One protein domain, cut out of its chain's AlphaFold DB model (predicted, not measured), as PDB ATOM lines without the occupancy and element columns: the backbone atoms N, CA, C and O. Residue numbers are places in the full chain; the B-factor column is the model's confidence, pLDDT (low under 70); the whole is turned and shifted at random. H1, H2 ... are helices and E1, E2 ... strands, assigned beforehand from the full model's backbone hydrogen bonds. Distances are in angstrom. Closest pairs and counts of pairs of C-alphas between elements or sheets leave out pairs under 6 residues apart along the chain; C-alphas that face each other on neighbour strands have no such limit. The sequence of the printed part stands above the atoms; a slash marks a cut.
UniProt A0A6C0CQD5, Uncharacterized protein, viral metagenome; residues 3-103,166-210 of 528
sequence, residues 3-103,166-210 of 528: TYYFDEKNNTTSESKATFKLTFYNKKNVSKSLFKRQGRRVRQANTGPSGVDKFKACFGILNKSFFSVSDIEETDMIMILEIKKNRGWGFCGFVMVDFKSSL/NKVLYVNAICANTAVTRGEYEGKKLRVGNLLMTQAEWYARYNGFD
ATOM      1  N   THR A   3     -33.861 -89.552   4.960       95.00
ATOM      2  CA  THR A   3     -32.611 -90.145   4.466       95.00
ATOM      3  C   THR A   3     -32.851 -91.561   3.985       95.00
ATOM      4  O   THR A   3     -33.426 -92.376   4.700       95.00
ATOM      5  N   TYR A   4     -32.352 -91.845   2.789       93.81
ATOM      6  CA  TYR A   4     -32.458 -93.129   2.124       93.81
ATOM      7  C   TYR A   4     -31.059 -93.670   1.854       93.81
ATOM      8  O   TYR A   4     -30.131 -92.928   1.517       93.81
ATOM      9  N   TYR A   5     -30.920 -94.980   2.002       93.88
ATOM     10  CA  TYR A   5     -29.666 -95.707   1.886       93.88
ATOM     11  C   TYR A   5     -29.826 -96.785   0.824       93.88
ATOM     12  O   TYR A   5     -30.796 -97.543   0.861       93.88
ATOM     13  N   PHE A   6     -28.894 -96.853  -0.122       92.00
ATOM     14  CA  PHE A   6     -28.972 -97.831  -1.203       92.00
ATOM     15  C   PHE A   6     -27.603 -98.311  -1.683       92.00
ATOM     16  O   PHE A   6     -26.576 -97.648  -1.493       92.00
ATOM     17  N   ASP A   7     -27.591 -99.505  -2.267       89.50
ATOM     18  CA  ASP A   7     -26.403-100.146  -2.832       89.50
ATOM     19  C   ASP A   7     -26.112 -99.666  -4.271       89.50
ATOM     20  O   ASP A   7     -26.773 -98.784  -4.820       89.50
ATOM     21  N   GLU A   8     -25.092-100.239  -4.912       84.19
ATOM     22  CA  GLU A   8     -24.743 -99.929  -6.307       84.19
ATOM     23  C   GLU A   8     -25.791-100.333  -7.337       84.19
ATOM     24  O   GLU A   8     -25.843 -99.768  -8.429       84.19
ATOM     25  N   LYS A   9     -26.609-101.327  -6.998       83.06
ATOM     26  CA  LYS A   9     -27.717-101.797  -7.823       83.06
ATOM     27  C   LYS A   9     -28.984-100.988  -7.555       83.06
ATOM     28  O   LYS A   9     -30.018-101.303  -8.138       83.06
ATOM     29  N   ASN A  10     -28.867 -99.925  -6.753       80.56
ATOM     30  CA  ASN A  10     -29.926 -99.003  -6.374       80.56
ATOM     31  C   ASN A  10     -30.976 -99.606  -5.424       80.56
ATOM     32  O   ASN A  10     -31.984 -98.966  -5.138       80.56
ATOM     33  N   ASN A  11     -30.722-100.796  -4.872       84.31
ATOM     34  CA  ASN A  11     -31.628-101.422  -3.916       84.31
ATOM     35  C   ASN A  11     -31.564-100.686  -2.582       84.31
ATOM     36  O   ASN A  11     -30.474-100.354  -2.110       84.31
ATOM     37  N   THR A  12     -32.709-100.493  -1.931       87.00
ATOM     38  CA  THR A  12     -32.750 -99.970  -0.563       87.00
ATOM     39  C   THR A  12     -32.074-100.944   0.400       87.00
ATOM     40  O   THR A  12     -32.364-102.139   0.404       87.00
ATOM     41  N   THR A  13     -31.171-100.438   1.238       92.25
ATOM     42  CA  THR A  13     -30.403-101.248   2.194       92.25
ATOM     43  C   THR A  13     -30.258-100.543   3.540       92.25
ATOM     44  O   THR A  13     -30.495 -99.345   3.656       92.25
ATOM     45  N   SER A  14     -29.779-101.259   4.559       95.00
ATOM     46  CA  SER A  14     -29.323-100.640   5.809       95.00
ATOM     47  C   SER A  14     -28.093 -99.745   5.591       95.00
ATOM     48  O   SER A  14     -27.287 -99.978   4.688       95.00
ATOM     49  N   GLU A  15     -27.877 -98.765   6.472       95.56
ATOM     50  CA  GLU A  15     -26.714 -97.857   6.423       95.56
ATOM     51  C   GLU A  15     -25.358 -98.596   6.417       95.56
ATOM     52  O   GLU A  15     -24.389 -98.191   5.759       95.56
ATOM     53  N   SER A  16     -25.278 -99.728   7.121       95.06
ATOM     54  CA  SER A  16     -24.074-100.559   7.183       95.06
ATOM     55  C   SER A  16     -23.699-101.169   5.829       95.06
ATOM     56  O   SER A  16     -22.507-101.290   5.542       95.06
ATOM     57  N   LYS A  17     -24.683-101.470   4.974       94.81
ATOM     58  CA  LYS A  17     -24.493-102.098   3.655       94.81
ATOM     59  C   LYS A  17     -24.561-101.112   2.487       94.81
ATOM     60  O   LYS A  17     -24.150-101.454   1.387       94.81
ATOM     61  N   ALA A  18     -25.048 -99.901   2.726       94.19
ATOM     62  CA  ALA A  18     -25.272 -98.923   1.675       94.19
ATOM     63  C   ALA A  18     -23.978 -98.355   1.090       94.19
ATOM     64  O   ALA A  18     -23.050 -97.991   1.818       94.19
ATOM     65  N   THR A  19     -23.970 -98.195  -0.229       93.81
ATOM     66  CA  THR A  19     -22.916 -97.490  -0.971       93.81
ATOM     67  C   THR A  19     -23.225 -96.001  -1.051       93.81
ATOM     68  O   THR A  19     -22.322 -95.163  -0.988       93.81
ATOM     69  N   PHE A  20     -24.509 -95.664  -1.136       94.75
ATOM     70  CA  PHE A  20     -25.005 -94.310  -1.284       94.75
ATOM     71  C   PHE A  20     -25.955 -93.936  -0.157       94.75
ATOM     72  O   PHE A  20     -26.703 -94.762   0.367       94.75
ATOM     73  N   LYS A  21     -25.925 -92.651   0.183       96.19
ATOM     74  CA  LYS A  21     -26.861 -92.012   1.096       96.19
ATOM     75  C   LYS A  21     -27.444 -90.794   0.400       96.19
ATOM     76  O   LYS A  21     -26.693 -89.910  -0.015       96.19
ATOM     77  N   LEU A  22     -28.761 -90.757   0.277       96.62
ATOM     78  CA  LEU A  22     -29.508 -89.638  -0.279       96.62
ATOM     79  C   LEU A  22     -30.328 -88.993   0.829       96.62
ATOM     80  O   LEU A  22     -31.148 -89.655   1.459       96.62
ATOM     81  N   THR A  23     -30.109 -87.706   1.066       97.31
ATOM     82  CA  THR A  23     -30.826 -86.954   2.096       97.31
ATOM     83  C   THR A  23     -31.658 -85.849   1.461       97.31
ATOM     84  O   THR A  23     -31.135 -85.041   0.692       97.31
ATOM     85  N   PHE A  24     -32.936 -85.800   1.829       96.81
ATOM     86  CA  PHE A  24     -33.907 -84.804   1.404       96.81
ATOM     87  C   PHE A  24     -34.059 -83.739   2.494       96.81
ATOM     88  O   PHE A  24     -34.445 -84.019   3.637       96.81
ATOM     89  N   TYR A  25     -33.766 -82.497   2.124       97.25
ATOM     90  CA  TYR A  25     -33.980 -81.313   2.942       97.25
ATOM     91  C   TYR A  25     -35.132 -80.520   2.335       97.25
ATOM     92  O   TYR A  25     -34.903 -79.676   1.478       97.25
ATOM     93  N   ASN A  26     -36.364 -80.824   2.742       96.62
ATOM     94  CA  ASN A  26     -37.544 -80.037   2.379       96.62
ATOM     95  C   ASN A  26     -37.622 -78.813   3.300       96.62
ATOM     96  O   ASN A  26     -37.656 -78.988   4.520       96.62
ATOM     97  N   LYS A  27     -37.645 -77.611   2.715       96.06
ATOM     98  CA  LYS A  27     -37.646 -76.306   3.389       96.06
ATOM     99  C   LYS A  27     -38.749 -76.181   4.441       96.06
ATOM    100  O   LYS A  27     -38.484 -75.631   5.505       96.06
ATOM    101  N   LYS A  28     -39.930 -76.767   4.204       95.81
ATOM    102  CA  LYS A  28     -41.060 -76.775   5.155       95.81
ATOM    103  C   LYS A  28     -40.832 -77.706   6.355       95.81
ATOM    104  O   LYS A  28     -41.348 -77.454   7.436       95.81
ATOM    105  N   ASN A  29     -40.012 -78.749   6.192       95.94
ATOM    106  CA  ASN A  29     -39.826 -79.826   7.178       95.94
ATOM    107  C   ASN A  29     -38.460 -79.782   7.890       95.94
ATOM    108  O   ASN A  29     -38.064 -80.762   8.535       95.94
ATOM    109  N   VAL A  30     -37.672 -78.719   7.713       96.25
ATOM    110  CA  VAL A  30     -36.378 -78.542   8.389       96.25
ATOM    111  C   VAL A  30     -36.225 -77.114   8.895       96.25
ATOM    112  O   VAL A  30     -36.780 -76.182   8.327       96.25
ATOM    113  N   SER A  31     -35.418 -76.915   9.938       97.31
ATOM    114  CA  SER A  31     -35.156 -75.562  10.430       97.31
ATOM    115  C   SER A  31     -34.464 -74.698   9.367       97.31
ATOM    116  O   SER A  31     -33.567 -75.156   8.648       97.31
ATOM    117  N   LYS A  32     -34.821 -73.407   9.319       96.12
ATOM    118  CA  LYS A  32     -34.222 -72.408   8.410       96.12
ATOM    119  C   LYS A  32     -32.690 -72.401   8.494       96.12
ATOM    120  O   LYS A  32     -32.003 -72.303   7.479       96.12
ATOM    121  N   SER A  33     -32.133 -72.569   9.696       96.31
ATOM    122  CA  SER A  33     -30.683 -72.634   9.920       96.31
ATOM    123  C   SER A  33     -30.041 -73.892   9.321       96.31
ATOM    124  O   SER A  33     -28.971 -73.800   8.711       96.31
ATOM    125  N   LEU A  34     -30.691 -75.057   9.436       96.19
ATOM    126  CA  LEU A  34     -30.225 -76.301   8.824       96.19
ATOM    127  C   LEU A  34     -30.275 -76.214   7.297       96.19
ATOM    128  O   LEU A  34     -29.289 -76.574   6.650       96.19
ATOM    129  N   PHE A  35     -31.371 -75.700   6.734       95.75
ATOM    130  CA  PHE A  35     -31.531 -75.521   5.291       95.75
ATOM    131  C   PHE A  35     -30.453 -74.590   4.722       95.75
ATOM    132  O   PHE A  35     -29.675 -74.999   3.857       95.75
ATOM    133  N   LYS A  36     -30.276 -73.396   5.314       94.38
ATOM    134  CA  LYS A  36     -29.200 -72.454   4.948       94.38
ATOM    135  C   LYS A  36     -27.811 -73.088   5.065       94.38
ATOM    136  O   LYS A  36     -26.944 -72.852   4.220       94.38
ATOM    137  N   ARG A  37     -27.566 -73.921   6.086       95.06
ATOM    138  CA  ARG A  37     -26.293 -74.648   6.240       95.06
ATOM    139  C   ARG A  37     -26.050 -75.621   5.085       95.06
ATOM    140  O   ARG A  37     -24.925 -75.676   4.585       95.06
ATOM    141  N   GLN A  38     -27.069 -76.360   4.646       94.88
ATOM    142  CA  GLN A  38     -26.943 -77.252   3.489       94.88
ATOM    143  C   GLN A  38     -26.796 -76.480   2.178       94.88
ATOM    144  O   GLN A  38     -25.935 -76.830   1.375       94.88
ATOM    145  N   GLY A  39     -27.513 -75.369   2.007       92.88
ATOM    146  CA  GLY A  39     -27.323 -74.465   0.874       92.88
ATOM    147  C   GLY A  39     -25.884 -73.945   0.766       92.88
ATOM    148  O   GLY A  39     -25.247 -74.032  -0.285       92.88
ATOM    149  N   ARG A  40     -25.286 -73.523   1.891       91.25
ATOM    150  CA  ARG A  40     -23.857 -73.150   1.948       91.25
ATOM    151  C   ARG A  40     -22.940 -74.315   1.582       91.25
ATOM    152  O   ARG A  40     -21.942 -74.099   0.895       91.25
ATOM    153  N   ARG A  41     -23.253 -75.535   2.026       90.69
ATOM    154  CA  ARG A  41     -22.484 -76.746   1.703       90.69
ATOM    155  C   ARG A  41     -22.520 -77.050   0.201       90.69
ATOM    156  O   ARG A  41     -21.470 -77.310  -0.384       90.69
ATOM    157  N   VAL A  42     -23.697 -76.958  -0.417       90.69
ATOM    158  CA  VAL A  42     -23.905 -77.085  -1.867       90.69
ATOM    159  C   VAL A  42     -23.095 -76.026  -2.623       90.69
ATOM    160  O   VAL A  42     -22.302 -76.360  -3.506       90.69
ATOM    161  N   ARG A  43     -23.184 -74.760  -2.201       87.38
ATOM    162  CA  ARG A  43     -22.419 -73.654  -2.795       87.38
ATOM    163  C   ARG A  43     -20.910 -73.876  -2.702       87.38
ATOM    164  O   ARG A  43     -20.211 -73.734  -3.700       87.38
ATOM    165  N   GLN A  44     -20.407 -74.270  -1.530       85.50
ATOM    166  CA  GLN A  44     -18.984 -74.562  -1.322       85.50
ATOM    167  C   GLN A  44     -18.490 -75.711  -2.209       85.50
ATOM    168  O   GLN A  44     -17.366 -75.652  -2.713       85.50
ATOM    169  N   ALA A  45     -19.316 -76.738  -2.425       82.88
ATOM    170  CA  ALA A  45     -18.985 -77.827  -3.338       82.88
ATOM    171  C   ALA A  45     -18.881 -77.344  -4.798       82.88
ATOM    172  O   ALA A  45     -18.016 -77.816  -5.541       82.88
ATOM    173  N   ASN A  46     -19.707 -76.374  -5.197       78.00
ATOM    174  CA  ASN A  46     -19.701 -75.815  -6.546       78.00
ATOM    175  C   ASN A  46     -18.530 -74.838  -6.785       78.00
ATOM    176  O   ASN A  46     -17.785 -74.968  -7.755       78.00
ATOM    177  N   THR A  47     -18.307 -73.884  -5.875       77.56
ATOM    178  CA  THR A  47     -17.261 -72.857  -6.043       77.56
ATOM    179  C   THR A  47     -15.851 -73.384  -5.777       77.56
ATOM    180  O   THR A  47     -14.870 -72.784  -6.220       77.56
ATOM    181  N   GLY A  48     -15.734 -74.490  -5.037       70.50
ATOM    182  CA  GLY A  48     -14.469 -74.936  -4.465       70.50
ATOM    183  C   GLY A  48     -13.922 -73.945  -3.420       70.50
ATOM    184  O   GLY A  48     -14.519 -72.895  -3.157       70.50
ATOM    185  N   PRO A  49     -12.775 -74.253  -2.790       68.62
ATOM    186  CA  PRO A  49     -12.090 -73.321  -1.903       68.62
ATOM    187  C   PRO A  49     -11.630 -72.090  -2.687       68.62
ATOM    188  O   PRO A  49     -11.027 -72.218  -3.758       68.62
ATOM    189  N   SER A  50     -11.847 -70.899  -2.127       61.00
ATOM    190  CA  SER A  50     -11.450 -69.630  -2.741       61.00
ATOM    191  C   SER A  50      -9.978 -69.659  -3.186       61.00
ATOM    192  O   SER A  50      -9.069 -69.846  -2.373       61.00
ATOM    193  N   GLY A  51      -9.736 -69.468  -4.487       57.88
ATOM    194  CA  GLY A  51      -8.394 -69.404  -5.075       57.88
ATOM    195  C   GLY A  51      -7.816 -70.728  -5.590       57.88
ATOM    196  O   GLY A  51      -6.611 -70.781  -5.859       57.88
ATOM    197  N   VAL A  52      -8.626 -71.786  -5.740       58.84
ATOM    198  CA  VAL A  52      -8.193 -73.023  -6.406       58.84
ATOM    199  C   VAL A  52      -9.207 -73.495  -7.453       58.84
ATOM    200  O   VAL A  52     -10.018 -74.378  -7.200       58.84
ATOM    201  N   ASP A  53      -9.079 -72.986  -8.682       56.47
ATOM    202  CA  ASP A  53      -9.960 -73.308  -9.828       56.47
ATOM    203  C   ASP A  53     -10.043 -74.810 -10.166       56.47
ATOM    204  O   ASP A  53     -10.940 -75.263 -10.869       56.47
ATOM    205  N   LYS A  54      -9.108 -75.619  -9.651       56.94
ATOM    206  CA  LYS A  54      -9.057 -77.073  -9.865       56.94
ATOM    207  C   LYS A  54      -9.989 -77.885  -8.958       56.94
ATOM    208  O   LYS A  54     -10.011 -79.103  -9.098       56.94
ATOM    209  N   PHE A  55     -10.692 -77.248  -8.022       54.44
ATOM    210  CA  PHE A  55     -11.527 -77.930  -7.023       54.44
ATOM    211  C   PHE A  55     -13.033 -77.759  -7.228       54.44
ATOM    212  O   PHE A  55     -13.785 -78.123  -6.327       54.44
ATOM    213  N   LYS A  56     -13.491 -77.260  -8.383       62.91
ATOM    214  CA  LYS A  56     -14.921 -77.324  -8.707       62.91
ATOM    215  C   LYS A  56     -15.336 -78.798  -8.708       62.91
ATOM    216  O   LYS A  56     -14.865 -79.568  -9.541       62.91
ATOM    217  N   ALA A  57     -16.113 -79.216  -7.709       62.44
ATOM    218  CA  ALA A  57     -16.589 -80.593  -7.631       62.44
ATOM    219  C   ALA A  57     -17.615 -80.811  -8.748       62.44
ATOM    220  O   ALA A  57     -17.508 -81.758  -9.526       62.44
ATOM    221  N   CYS A  58     -18.527 -79.850  -8.884       69.50
ATOM    222  CA  CYS A  58     -19.482 -79.738  -9.974       69.50
ATOM    223  C   CYS A  58     -18.769 -79.336 -11.272       69.50
ATOM    224  O   CYS A  58     -18.494 -78.164 -11.515       69.50
ATOM    225  N   PHE A  59     -18.440 -80.322 -12.103       59.91
ATOM    226  CA  PHE A  59     -18.095 -80.097 -13.507       59.91
ATOM    227  C   PHE A  59     -19.250 -80.656 -14.333       59.91
ATOM    228  O   PHE A  59     -19.310 -81.860 -14.573       59.91
ATOM    229  N   GLY A  60     -20.165 -79.788 -14.748       52.47
ATOM    230  CA  GLY A  60     -21.200 -80.132 -15.716       52.47
ATOM    231  C   GLY A  60     -22.601 -79.691 -15.319       52.47
ATOM    232  O   GLY A  60     -22.960 -79.747 -14.146       52.47
ATOM    233  N   ILE A  61     -23.338 -79.301 -16.361       53.75
ATOM    234  CA  ILE A  61     -24.797 -79.238 -16.487       53.75
ATOM    235  C   ILE A  61     -25.482 -78.561 -15.301       53.75
ATOM    236  O   ILE A  61     -26.292 -79.164 -14.608       53.75
ATOM    237  N   LEU A  62     -25.129 -77.303 -15.050       53.97
ATOM    238  CA  LEU A  62     -26.050 -76.438 -14.327       53.97
ATOM    239  C   LEU A  62     -27.008 -75.863 -15.364       53.97
ATOM    240  O   LEU A  62     -26.555 -75.366 -16.392       53.97
ATOM    241  N   ASN A  63     -28.306 -75.953 -15.093       54.84
ATOM    242  CA  ASN A  63     -29.339 -75.380 -15.955       54.84
ATOM    243  C   ASN A  63     -29.319 -73.843 -15.944       54.84
ATOM    244  O   ASN A  63     -29.836 -73.235 -16.867       54.84
ATOM    245  N   LYS A  64     -28.681 -73.224 -14.940       59.28
ATOM    246  CA  LYS A  64     -28.458 -71.777 -14.849       59.28
ATOM    247  C   LYS A  64     -26.993 -71.453 -14.550       59.28
ATOM    248  O   LYS A  64     -26.311 -72.158 -13.792       59.28
ATOM    249  N   SER A  65     -26.496 -70.370 -15.142       52.88
ATOM    250  CA  SER A  65     -25.180 -69.810 -14.851       52.88
ATOM    251  C   SER A  65     -25.171 -69.176 -13.456       52.88
ATOM    252  O   SER A  65     -25.680 -68.085 -13.273       52.88
ATOM    253  N   PHE A  66     -24.524 -69.854 -12.501       56.75
ATOM    254  CA  PHE A  66     -24.304 -69.431 -11.106       56.75
ATOM    255  C   PHE A  66     -25.554 -69.307 -10.223       56.75
ATOM    256  O   PHE A  66     -26.352 -68.400 -10.373       56.75
ATOM    257  N   PHE A  67     -25.619 -70.150  -9.187       69.06
ATOM    258  CA  PHE A  67     -26.587 -69.982  -8.102       69.06
ATOM    259  C   PHE A  67     -26.241 -68.759  -7.262       69.06
ATOM    260  O   PHE A  67     -25.167 -68.707  -6.632       69.06
ATOM    261  N   SER A  68     -27.165 -67.810  -7.229       80.00
ATOM    262  CA  SER A  68     -27.198 -66.781  -6.208       80.00
ATOM    263  C   SER A  68     -27.497 -67.428  -4.839       80.00
ATOM    264  O   SER A  68     -27.755 -68.631  -4.715       80.00
ATOM    265  N   VAL A  69     -27.356 -66.663  -3.754       82.50
ATOM    266  CA  VAL A  69     -27.789 -67.160  -2.436       82.50
ATOM    267  C   VAL A  69     -29.315 -67.202  -2.369       82.50
ATOM    268  O   VAL A  69     -29.831 -68.123  -1.742       82.50
ATOM    269  N   SER A  70     -29.990 -66.264  -3.035       86.94
ATOM    270  CA  SER A  70     -31.447 -66.196  -3.150       86.94
ATOM    271  C   SER A  70     -32.005 -67.461  -3.789       86.94
ATOM    272  O   SER A  70     -32.775 -68.141  -3.125       86.94
ATOM    273  N   ASP A  71     -31.478 -67.903  -4.939       87.19
ATOM    274  CA  ASP A  71     -32.006 -69.084  -5.653       87.19
ATOM    275  C   ASP A  71     -32.033 -70.338  -4.756       87.19
ATOM    276  O   ASP A  71     -32.938 -71.172  -4.808       87.19
ATOM    277  N   ILE A  72     -31.004 -70.498  -3.913       89.06
ATOM    278  CA  ILE A  72     -30.907 -71.625  -2.978       89.06
ATOM    279  C   ILE A  72     -31.885 -71.468  -1.813       89.06
ATOM    280  O   ILE A  72     -32.389 -72.471  -1.314       89.06
ATOM    281  N   GLU A  73     -32.097 -70.245  -1.334       89.31
ATOM    282  CA  GLU A  73     -33.018 -69.955  -0.236       89.31
ATOM    283  C   GLU A  73     -34.487 -70.000  -0.671       89.31
ATOM    284  O   GLU A  73     -35.337 -70.359   0.146       89.31
ATOM    285  N   GLU A  74     -34.776 -69.703  -1.934       92.12
ATOM    286  CA  GLU A  74     -36.100 -69.791  -2.552       92.12
ATOM    287  C   GLU A  74     -36.508 -71.237  -2.802       92.12
ATOM    288  O   GLU A  74     -37.645 -71.586  -2.497       92.12
ATOM    289  N   THR A  75     -35.552 -72.090  -3.186       94.06
ATOM    290  CA  THR A  75     -35.810 -73.495  -3.523       94.06
ATOM    291  C   THR A  75     -36.582 -74.252  -2.431       94.06
ATOM    292  O   THR A  75     -36.226 -74.197  -1.248       94.06
ATOM    293  N   ASP A  76     -37.577 -75.052  -2.821       96.50
ATOM    294  CA  ASP A  76     -38.398 -75.815  -1.868       96.50
ATOM    295  C   ASP A  76     -37.662 -77.004  -1.253       96.50
ATOM    296  O   ASP A  76     -37.853 -77.347  -0.079       96.50
ATOM    297  N   MET A  77     -36.824 -77.684  -2.036       97.06
ATOM    298  CA  MET A  77     -36.131 -78.874  -1.567       97.06
ATOM    299  C   MET A  77     -34.739 -79.064  -2.170       97.06
ATOM    300  O   MET A  77     -34.508 -78.931  -3.370       97.06
ATOM    301  N   ILE A  78     -33.807 -79.494  -1.313       96.88
ATOM    302  CA  ILE A  78     -32.452 -79.896  -1.701       96.88
ATOM    303  C   ILE A  78     -32.282 -81.397  -1.453       96.88
ATOM    304  O   ILE A  78     -32.396 -81.871  -0.321       96.88
ATOM    305  N   MET A  79     -31.944 -82.143  -2.501       97.25
ATOM    306  CA  MET A  79     -31.529 -83.543  -2.429       97.25
ATOM    307  C   MET A  79     -30.000 -83.613  -2.444       97.25
ATOM    308  O   MET A  79     -29.377 -83.150  -3.397       97.25
ATOM    309  N   ILE A  80     -29.373 -84.192  -1.419       96.88
ATOM    310  CA  ILE A  80     -27.911 -84.357  -1.351       96.88
ATOM    311  C   ILE A  80     -27.557 -85.834  -1.430       96.88
ATOM    312  O   ILE A  80     -27.960 -86.617  -0.573       96.88
ATOM    313  N   LEU A  81     -26.742 -86.189  -2.422       95.62
ATOM    314  CA  LEU A  81     -26.204 -87.530  -2.587       95.62
ATOM    315  C   LEU A  81     -24.772 -87.601  -2.060       95.62
ATOM    316  O   LEU A  81     -23.895 -86.814  -2.435       95.62
ATOM    317  N   GLU A  82     -24.520 -88.603  -1.232       95.31
ATOM    318  CA  GLU A  82     -23.220 -88.925  -0.666       95.31
ATOM    319  C   GLU A  82     -22.855 -90.384  -0.969       95.31
ATOM    320  O   GLU A  82     -23.722 -91.247  -1.049       95.31
ATOM    321  N   ILE A  83     -21.563 -90.667  -1.137       94.25
ATOM    322  CA  ILE A  83     -21.013 -92.023  -1.275       94.25
ATOM    323  C   ILE A  83     -20.252 -92.403  -0.016       94.25
ATOM    324  O   ILE A  83     -19.558 -91.570   0.582       94.25
ATOM    325  N   LYS A  84     -20.344 -93.669   0.369       94.38
ATOM    326  CA  LYS A  84     -19.594 -94.228   1.483       94.38
ATOM    327  C   LYS A  84     -18.106 -94.288   1.139       94.38
ATOM    328  O   LYS A  84     -17.699 -94.771   0.086       94.38
ATOM    329  N   LYS A  85     -17.275 -93.767   2.037       92.00
ATOM    330  CA  LYS A  85     -15.808 -93.825   1.987       92.00
ATOM    331  C   LYS A  85     -15.295 -94.419   3.296       92.00
ATOM    332  O   LYS A  85     -15.999 -94.415   4.301       92.00
ATOM    333  N   ASN A  86     -14.019 -94.807   3.331       90.19
ATOM    334  CA  ASN A  86     -13.380 -95.383   4.528       90.19
ATOM    335  C   ASN A  86     -13.476 -94.493   5.783       90.19
ATOM    336  O   ASN A  86     -13.320 -94.981   6.892       90.19
ATOM    337  N   ARG A  87     -13.690 -93.179   5.619       93.06
ATOM    338  CA  ARG A  87     -13.811 -92.201   6.716       93.06
ATOM    339  C   ARG A  87     -15.224 -91.618   6.857       93.06
ATOM    340  O   ARG A  87     -15.370 -90.521   7.385       93.06
ATOM    341  N   GLY A  88     -16.239 -92.306   6.335       94.25
ATOM    342  CA  GLY A  88     -17.637 -91.871   6.369       94.25
ATOM    343  C   GLY A  88     -18.165 -91.402   5.015       94.25
ATOM    344  O   GLY A  88     -17.637 -91.748   3.959       94.25
ATOM    345  N   TRP A  89     -19.236 -90.615   5.045       94.56
ATOM    346  CA  TRP A  89     -19.960 -90.174   3.855       94.56
ATOM    347  C   TRP A  89     -19.264 -88.994   3.167       94.56
ATOM    348  O   TRP A  89     -18.898 -88.000   3.794       94.56
ATOM    349  N   GLY A  90     -19.042 -89.112   1.859       92.69
ATOM    350  CA  GLY A  90     -18.449 -88.069   1.035       92.69
ATOM    351  C   GLY A  90     -19.435 -87.535   0.007       92.69
ATOM    352  O   GLY A  90     -20.064 -88.307  -0.701       92.69
ATOM    353  N   PHE A  91     -19.497 -86.216  -0.140       92.56
ATOM    354  CA  PHE A  91     -20.369 -85.553  -1.109       92.56
ATOM    355  C   PHE A  91     -20.128 -86.006  -2.562       92.56
ATOM    356  O   PHE A  91     -18.997 -85.930  -3.067       92.56
ATOM    357  N   CYS A  92     -21.206 -86.409  -3.234       92.69
ATOM    358  CA  CYS A  92     -21.227 -86.825  -4.637       92.69
ATOM    359  C   CYS A  92     -21.934 -85.840  -5.546       92.69
ATOM    360  O   CYS A  92     -21.516 -85.683  -6.685       92.69
ATOM    361  N   GLY A  93     -23.000 -85.205  -5.087       93.81
ATOM    362  CA  GLY A  93     -23.795 -84.332  -5.933       93.81
ATOM    363  C   GLY A  93     -25.077 -83.907  -5.244       93.81
ATOM    364  O   GLY A  93     -25.330 -84.293  -4.102       93.81
ATOM    365  N   PHE A  94     -25.862 -83.096  -5.937       95.38
ATOM    366  CA  PHE A  94     -27.126 -82.594  -5.422       95.38
ATOM    367  C   PHE A  94     -28.128 -82.321  -6.543       95.38
ATOM    368  O   PHE A  94     -27.732 -82.150  -7.698       95.38
ATOM    369  N   VAL A  95     -29.405 -82.249  -6.172       95.38
ATOM    370  CA  VAL A  95     -30.501 -81.736  -7.002       95.38
ATOM    371  C   VAL A  95     -31.277 -80.711  -6.180       95.38
ATOM    372  O   VAL A  95     -31.506 -80.928  -4.992       95.38
ATOM    373  N   MET A  96     -31.647 -79.597  -6.798       95.00
ATOM    374  CA  MET A  96     -32.559 -78.596  -6.240       95.00
ATOM    375  C   MET A  96     -33.858 -78.654  -7.024       95.00
ATOM    376  O   MET A  96     -33.813 -78.676  -8.259       95.00
ATOM    377  N   VAL A  97     -34.980 -78.716  -6.316       96.19
ATOM    378  CA  VAL A  97     -36.303 -78.819  -6.927       96.19
ATOM    379  C   VAL A  97     -37.313 -77.913  -6.237       96.19
ATOM    380  O   VAL A  97     -37.250 -77.757  -5.015       96.19
ATOM    381  N   ASP A  98     -38.260 -77.428  -7.034       95.88
ATOM    382  CA  ASP A  98     -39.406 -76.627  -6.607       95.88
ATOM    383  C   ASP A  98     -40.718 -77.344  -6.895       95.88
ATOM    384  O   ASP A  98     -40.830 -78.144  -7.836       95.88
ATOM    385  N   PHE A  99     -41.717 -77.055  -6.072       95.38
ATOM    386  CA  PHE A  99     -43.054 -77.610  -6.163       95.38
ATOM    387  C   PHE A  99     -43.989 -76.562  -6.761       95.38
ATOM    388  O   PHE A  99     -44.502 -75.702  -6.053       95.38
ATOM    389  N   LYS A 100     -44.249 -76.655  -8.066       92.69
ATOM    390  CA  LYS A 100     -45.186 -75.756  -8.746       92.69
ATOM    391  C   LYS A 100     -46.593 -76.361  -8.751       92.69
ATOM    392  O   LYS A 100     -46.777 -77.522  -9.137       92.69
ATOM    393  N   SER A 101     -47.589 -75.584  -8.335       83.75
ATOM    394  CA  SER A 101     -48.989 -75.850  -8.678       83.75
ATOM    395  C   SER A 101     -49.206 -75.492 -10.142       83.75
ATOM    396  O   SER A 101     -48.746 -74.458 -10.596       83.75
ATOM    397  N   SER A 102     -49.887 -76.334 -10.916       61.84
ATOM    398  CA  SER A 102     -50.122 -76.083 -12.346       61.84
ATOM    399  C   SER A 102     -51.103 -74.953 -12.677       61.84
ATOM    400  O   SER A 102     -51.575 -74.909 -13.808       61.84
ATOM    401  N   LEU A 103     -51.503 -74.146 -11.700       45.50
ATOM    402  CA  LEU A 103     -52.505 -73.097 -11.858       45.50
ATOM    403  C   LEU A 103     -51.774 -71.757 -11.766       45.50
ATOM    404  O   LEU A 103     -51.388 -71.391 -10.661       45.50
ATOM    405  N   ASN A 166     -52.705 -80.113 -11.073       88.25
ATOM    406  CA  ASN A 166     -51.587 -80.887 -11.587       88.25
ATOM    407  C   ASN A 166     -50.341 -80.488 -10.792       88.25
ATOM    408  O   ASN A 166     -49.967 -79.314 -10.706       88.25
ATOM    409  N   LYS A 167     -49.696 -81.464 -10.167       93.94
ATOM    410  CA  LYS A 167     -48.500 -81.235  -9.361       93.94
ATOM    411  C   LYS A 167     -47.279 -81.311 -10.260       93.94
ATOM    412  O   LYS A 167     -47.041 -82.332 -10.911       93.94
ATOM    413  N   VAL A 168     -46.478 -80.251 -10.276       95.31
ATOM    414  CA  VAL A 168     -45.278 -80.161 -11.111       95.31
ATOM    415  C   VAL A 168     -44.028 -80.111 -10.243       95.31
ATOM    416  O   VAL A 168     -43.908 -79.268  -9.359       95.31
ATOM    417  N   LEU A 169     -43.081 -81.016 -10.509       96.50
ATOM    418  CA  LEU A 169     -41.755 -80.976  -9.894       96.50
ATOM    419  C   LEU A 169     -40.781 -80.288 -10.851       96.50
ATOM    420  O   LEU A 169     -40.394 -80.872 -11.868       96.50
ATOM    421  N   TYR A 170     -40.381 -79.062 -10.538       96.19
ATOM    422  CA  TYR A 170     -39.448 -78.303 -11.365       96.19
ATOM    423  C   TYR A 170     -38.009 -78.514 -10.878       96.19
ATOM    424  O   TYR A 170     -37.717 -78.349  -9.699       96.19
ATOM    425  N   VAL A 171     -37.091 -78.912 -11.761       95.81
ATOM    426  CA  VAL A 171     -35.680 -79.157 -11.423       95.81
ATOM    427  C   VAL A 171     -34.849 -77.912 -11.726       95.81
ATOM    428  O   VAL A 171     -34.393 -77.711 -12.855       95.81
ATOM    429  N   ASN A 172     -34.591 -77.114 -10.689       92.50
ATOM    430  CA  ASN A 172     -33.760 -75.906 -10.761       92.50
ATOM    431  C   ASN A 172     -32.310 -76.216 -11.103       92.50
ATOM    432  O   ASN A 172     -31.681 -75.567 -11.939       92.50
ATOM    433  N   ALA A 173     -31.754 -77.207 -10.409       91.94
ATOM    434  CA  ALA A 173     -30.338 -77.503 -10.470       91.94
ATOM    435  C   ALA A 173     -30.080 -78.987 -10.332       91.94
ATOM    436  O   ALA A 173     -30.673 -79.659  -9.492       91.94
ATOM    437  N   ILE A 174     -29.077 -79.463 -11.055       92.81
ATOM    438  CA  ILE A 174     -28.446 -80.745 -10.792       92.81
ATOM    439  C   ILE A 174     -26.939 -80.576 -10.888       92.81
ATOM    440  O   ILE A 174     -26.425 -79.927 -11.787       92.81
ATOM    441  N   CYS A 175     -26.201 -81.174  -9.962       91.50
ATOM    442  CA  CYS A 175     -24.756 -81.271 -10.084       91.50
ATOM    443  C   CYS A 175     -24.274 -82.660  -9.694       91.50
ATOM    444  O   CYS A 175     -24.639 -83.210  -8.653       91.50
ATOM    445  N   ALA A 176     -23.338 -83.167 -10.494       90.12
ATOM    446  CA  ALA A 176     -22.573 -84.366 -10.211       90.12
ATOM    447  C   ALA A 176     -21.083 -84.043 -10.030       90.12
ATOM    448  O   ALA A 176     -20.462 -83.349 -10.841       90.12
ATOM    449  N   ASN A 177     -20.476 -84.603  -8.985       87.00
ATOM    450  CA  ASN A 177     -19.057 -84.454  -8.715       87.00
ATOM    451  C   ASN A 177     -18.224 -85.326  -9.658       87.00
ATOM    452  O   ASN A 177     -18.151 -86.548  -9.496       87.00
ATOM    453  N   THR A 178     -17.530 -84.707 -10.613       76.56
ATOM    454  CA  THR A 178     -16.759 -85.474 -11.608       76.56
ATOM    455  C   THR A 178     -15.523 -86.164 -11.048       76.56
ATOM    456  O   THR A 178     -15.023 -87.120 -11.639       76.56
ATOM    457  N   ALA A 179     -15.010 -85.704  -9.904       78.12
ATOM    458  CA  ALA A 179     -13.908 -86.387  -9.241       78.12
ATOM    459  C   ALA A 179     -14.357 -87.754  -8.708       78.12
ATOM    460  O   ALA A 179     -13.571 -88.697  -8.736       78.12
ATOM    461  N   VAL A 180     -15.620 -87.867  -8.279       74.81
ATOM    462  CA  VAL A 180     -16.208 -89.147  -7.869       74.81
ATOM    463  C   VAL A 180     -16.518 -90.009  -9.090       74.81
ATOM    464  O   VAL A 180     -16.179 -91.182  -9.081       74.81
ATOM    465  N   THR A 181     -17.050 -89.439 -10.179       62.97
ATOM    466  CA  THR A 181     -17.353 -90.222 -11.400       62.97
ATOM    467  C   THR A 181     -16.116 -90.769 -12.119       62.97
ATOM    468  O   THR A 181     -16.241 -91.661 -12.958       62.97
ATOM    469  N   ARG A 182     -14.924 -90.222 -11.846       65.19
ATOM    470  CA  ARG A 182     -13.642 -90.736 -12.357       65.19
ATOM    471  C   ARG A 182     -13.002 -91.785 -11.456       65.19
ATOM    472  O   ARG A 182     -12.105 -92.477 -11.926       65.19
ATOM    473  N   GLY A 183     -13.400 -91.856 -10.189       65.50
ATOM    474  CA  GLY A 183     -12.997 -92.955  -9.328       65.50
ATOM    475  C   GLY A 183     -13.714 -94.211  -9.794       65.50
ATOM    476  O   GLY A 183     -14.936 -94.212  -9.906       65.50
ATOM    477  N   GLU A 184     -12.960 -95.261 -10.091       61.06
ATOM    478  CA  GLU A 184     -13.537 -96.594 -10.182       61.06
ATOM    479  C   GLU A 184     -13.972 -96.982  -8.770       61.06
ATOM    480  O   GLU A 184     -13.139 -97.175  -7.883       61.06
ATOM    481  N   TYR A 185     -15.282 -97.013  -8.545       68.19
ATOM    482  CA  TYR A 185     -15.845 -97.743  -7.420       68.19
ATOM    483  C   TYR A 185     -16.109 -99.146  -7.967       68.19
ATOM    484  O   TYR A 185     -16.831 -99.293  -8.952       68.19
ATOM    485  N   GLU A 186     -15.368-100.129  -7.457       75.12
ATOM    486  CA  GLU A 186     -15.423-101.524  -7.928       75.12
ATOM    487  C   GLU A 186     -15.203-101.701  -9.450       75.12
ATOM    488  O   GLU A 186     -15.793-102.563 -10.095       75.12
ATOM    489  N   GLY A 187     -14.367-100.858 -10.070       79.50
ATOM    490  CA  GLY A 187     -14.075-100.937 -11.511       79.50
ATOM    491  C   GLY A 187     -15.179-100.387 -12.427       79.50
ATOM    492  O   GLY A 187     -15.004-100.354 -13.646       79.50
ATOM    493  N   LYS A 188     -16.308 -99.912 -11.881       80.44
ATOM    494  CA  LYS A 188     -17.416 -99.346 -12.663       80.44
ATOM    495  C   LYS A 188     -17.410 -97.822 -12.629       80.44
ATOM    496  O   LYS A 188     -17.178 -97.174 -11.608       80.44
ATOM    497  N   LYS A 189     -17.711 -97.219 -13.781       82.12
ATOM    498  CA  LYS A 189     -17.854 -95.767 -13.908       82.12
ATOM    499  C   LYS A 189     -19.220 -95.332 -13.387       82.12
ATOM    500  O   LYS A 189     -20.219 -95.433 -14.100       82.12
ATOM    501  N   LEU A 190     -19.249 -94.780 -12.180       82.69
ATOM    502  CA  LEU A 190     -20.478 -94.279 -11.582       82.69
ATOM    503  C   LEU A 190     -21.030 -93.069 -12.356       82.69
ATOM    504  O   LEU A 190     -20.360 -92.043 -12.513       82.69
ATOM    505  N   ARG A 191     -22.286 -93.157 -12.809       87.44
ATOM    506  CA  ARG A 191     -23.006 -92.050 -13.459       87.44
ATOM    507  C   ARG A 191     -23.851 -91.293 -12.433       87.44
ATOM    508  O   ARG A 191     -25.071 -91.385 -12.440       87.44
ATOM    509  N   VAL A 192     -23.191 -90.520 -11.569       90.00
ATOM    510  CA  VAL A 192     -23.836 -89.775 -10.465       90.00
ATOM    511  C   VAL A 192     -25.022 -88.920 -10.928       90.00
ATOM    512  O   VAL A 192     -26.056 -88.930 -10.276       90.00
ATOM    513  N   GLY A 193     -24.907 -88.219 -12.063       90.50
ATOM    514  CA  GLY A 193     -26.023 -87.426 -12.596       90.50
ATOM    515  C   GLY A 193     -27.236 -88.287 -12.955       90.50
ATOM    516  O   GLY A 193     -28.363 -87.915 -12.657       90.50
ATOM    517  N   ASN A 194     -27.008 -89.475 -13.532       91.00
ATOM    518  CA  ASN A 194     -28.099 -90.401 -13.839       91.00
ATOM    519  C   ASN A 194     -28.796 -90.871 -12.573       91.00
ATOM    520  O   ASN A 194     -30.017 -90.864 -12.522       91.00
ATOM    521  N   LEU A 195     -28.010 -91.231 -11.560       90.00
ATOM    522  CA  LEU A 195     -28.544 -91.644 -10.276       90.00
ATOM    523  C   LEU A 195     -29.401 -90.530  -9.666       90.00
ATOM    524  O   LEU A 195     -30.557 -90.767  -9.351       90.00
ATOM    525  N   LEU A 196     -28.878 -89.306  -9.582       93.00
ATOM    526  CA  LEU A 196     -29.621 -88.149  -9.081       93.00
ATOM    527  C   LEU A 196     -30.934 -87.912  -9.839       93.00
ATOM    528  O   LEU A 196     -31.955 -87.682  -9.198       93.00
ATOM    529  N   MET A 197     -30.932 -88.019 -11.172       93.75
ATOM    530  CA  MET A 197     -32.167 -87.840 -11.934       93.75
ATOM    531  C   MET A 197     -33.190 -88.950 -11.710       93.75
ATOM    532  O   MET A 197     -34.375 -88.661 -11.569       93.75
ATOM    533  N   THR A 198     -32.745 -90.204 -11.635       91.81
ATOM    534  CA  THR A 198     -33.623 -91.334 -11.308       91.81
ATOM    535  C   THR A 198     -34.234 -91.175  -9.916       91.81
ATOM    536  O   THR A 198     -35.417 -91.442  -9.739       91.81
ATOM    537  N   GLN A 199     -33.459 -90.696  -8.939       91.56
ATOM    538  CA  GLN A 199     -33.954 -90.444  -7.584       91.56
ATOM    539  C   GLN A 199     -34.961 -89.287  -7.538       91.56
ATOM    540  O   GLN A 199     -35.971 -89.384  -6.847       91.56
ATOM    541  N   ALA A 200     -34.728 -88.219  -8.308       94.88
ATOM    542  CA  ALA A 200     -35.681 -87.117  -8.417       94.88
ATOM    543  C   ALA A 200     -36.996 -87.552  -9.085       94.88
ATOM    544  O   ALA A 200     -38.069 -87.175  -8.623       94.88
ATOM    545  N   GLU A 201     -36.934 -88.389 -10.125       94.56
ATOM    546  CA  GLU A 201     -38.128 -88.983 -10.739       94.56
ATOM    547  C   GLU A 201     -38.876 -89.914  -9.787       94.56
ATOM    548  O   GLU A 201     -40.102 -89.851  -9.710       94.56
ATOM    549  N   TRP A 202     -38.156 -90.775  -9.063       91.06
ATOM    550  CA  TRP A 202     -38.762 -91.654  -8.067       91.06
ATOM    551  C   TRP A 202     -39.505 -90.839  -7.005       91.06
ATOM    552  O   TRP A 202     -40.676 -91.105  -6.744       91.06
ATOM    553  N   TYR A 203     -38.864 -89.790  -6.478       93.06
ATOM    554  CA  TYR A 203     -39.488 -88.869  -5.531       93.06
ATOM    555  C   TYR A 203     -40.749 -88.218  -6.114       93.06
ATOM    556  O   TYR A 203     -41.777 -88.155  -5.439       93.06
ATOM    557  N   ALA A 204     -40.690 -87.765  -7.371       94.44
ATOM    558  CA  ALA A 204     -41.825 -87.156  -8.053       94.44
ATOM    559  C   ALA A 204     -43.016 -88.127  -8.147       94.44
ATOM    560  O   ALA A 204     -44.137 -87.794  -7.776       94.44
ATOM    561  N   ARG A 205     -42.771 -89.368  -8.577       92.88
ATOM    562  CA  ARG A 205     -43.821 -90.392  -8.674       92.88
ATOM    563  C   ARG A 205     -44.394 -90.746  -7.304       92.88
ATOM    564  O   ARG A 205     -45.609 -90.778  -7.153       92.88
ATOM    565  N   TYR A 206     -43.531 -90.946  -6.308       90.12
ATOM    566  CA  TYR A 206     -43.929 -91.301  -4.943       90.12
ATOM    567  C   TYR A 206     -44.840 -90.246  -4.297       90.12
ATOM    568  O   TYR A 206     -45.794 -90.586  -3.608       90.12
ATOM    569  N   ASN A 207     -44.584 -88.962  -4.562       91.62
ATOM    570  CA  ASN A 207     -45.373 -87.853  -4.018       91.62
ATOM    571  C   ASN A 207     -46.552 -87.433  -4.921       91.62
ATOM    572  O   ASN A 207     -47.185 -86.401  -4.679       91.62
ATOM    573  N   GLY A 208     -46.859 -88.222  -5.957       92.00
ATOM    574  CA  GLY A 208     -48.001 -87.991  -6.840       92.00
ATOM    575  C   GLY A 208     -47.873 -86.739  -7.709       92.00
ATOM    576  O   GLY A 208     -48.873 -86.065  -7.936       92.00
ATOM    577  N   PHE A 209     -46.662 -86.402  -8.156       93.94
ATOM    578  CA  PHE A 209     -46.460 -85.391  -9.194       93.94
ATOM    579  C   PHE A 209     -46.880 -85.944 -10.563       93.94
ATOM    580  O   PHE A 209     -46.568 -87.087 -10.896       93.94
ATOM    581  N   ASP A 210     -47.547 -85.125 -11.376       93.81
ATOM    582  CA  ASP A 210     -48.033 -85.520 -12.706       93.81
ATOM    583  C   ASP A 210     -46.952 -85.354 -13.783       93.81
ATOM    584  O   ASP A 210     -46.902 -86.090 -14.772       93.81
TER     585      ASP A 210
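AT A GLANCE: This is residues 3 to 103 and 166 to 210 of the 528 residues of an uncharacterized protein of viral metagenome (UniProt A0A6C0CQD5). A twisted, curled sheet of five strands lies between two long helices, H4 close over one face and H1 across the other, as three layers. The short helix H2 packs on H1, the four-residue H3 follows E5, and in the long link from H1 to H2 residues 49 to 54 stick out. The printed part has 146 residues, with elements in the order E1 E2 H1 H2 E3 E4 E5 H3 H4; the sheet's order is E1 - E2 - E3 - E4 - E5, all antiparallel. The class is mixed, helices and strands. The whole is compact, with a radius of gyration of the C-alphas of 15.2 A and spans of 47 by 40 by 27 A.

IN THESE COORDINATES: The sheet holds E1, residues 3 to 6, 10.2 A long from C-alpha 3 at (-32.611, -90.145, 4.466); E2, residues 20 to 26, 19.3 A; E3, residues 77 to 85, 25.5 A; E4, residues 88 to 101, 38.3 A; and E5, residues 167 to 176, 26.1 A. E4 bends by 61 degrees at residue 92 and E5 by 54 degrees at residue 172. The helices are H1, residues 32 to 47, 22.3 A; H2, residues 69 to 74, 8.7 A; H3, residues 178 to 181, 4.8 A; and H4, residues 192 to 206, 20.9 A, ending with C-alpha 206 at (-43.929, -91.301, -4.943).

HOW THE PARTS SIT: E1 and E5 are the edge strands. E1 and E2 form a hairpin, with N 4 and O 22 2.8 A apart, within hydrogen-bond range. So are N 23 and O 80 of E2 and E3, 2.9 A. E3 and E4 form a hairpin, with N 79 and O 95 at 2.8 A. Between E4 and E5, N 96 and O 173 are 2.9 A apart. H4 is on the sheet at a height of 7.6 A, over E4 and slantwise to the strands, at 44 degrees to E4 on the local plane; the closest C-alphas of E4 and H4 are those of Val 95 and Leu 196, 6.8 A apart. H1 is on the opposite face at a height of 9.5 A, across the strands at 67 degrees to E4 on the local plane. It lies over E4 and, only just, with 3 C-alphas, over E3. With its residues 35 to 39 alone H1 touches H2, at a steep tilt of 48 degrees, opposite ways; their closest C-alphas, Gly 39 and Ile 72, are 6.0 A apart. H2 only grazes the sheet with residues 71 to 74, and H3 with residues 178 to 181. H3 and H4 are close but not clearly touching, with the C-alphas of Thr 181 and Val 192 closest at 6.6 A. In H1, H2 and H4 every O i to N i+4 pair is within hydrogen-bond range; H3 is too short for such a pair.

THE WHOLE: The two C-alphas farthest apart are those of Asn 86 and Leu 103, 47.9 A. Residues 104 to 165 are not printed, and C-alphas 103 and 166 are 7.8 A apart across the cut. The links E1 to E2 and H1 to H2 are long. The mean pLDDT of the printed part is 85.6; residues 49 to 67, 102 to 103 and 181 to 185 are under 70.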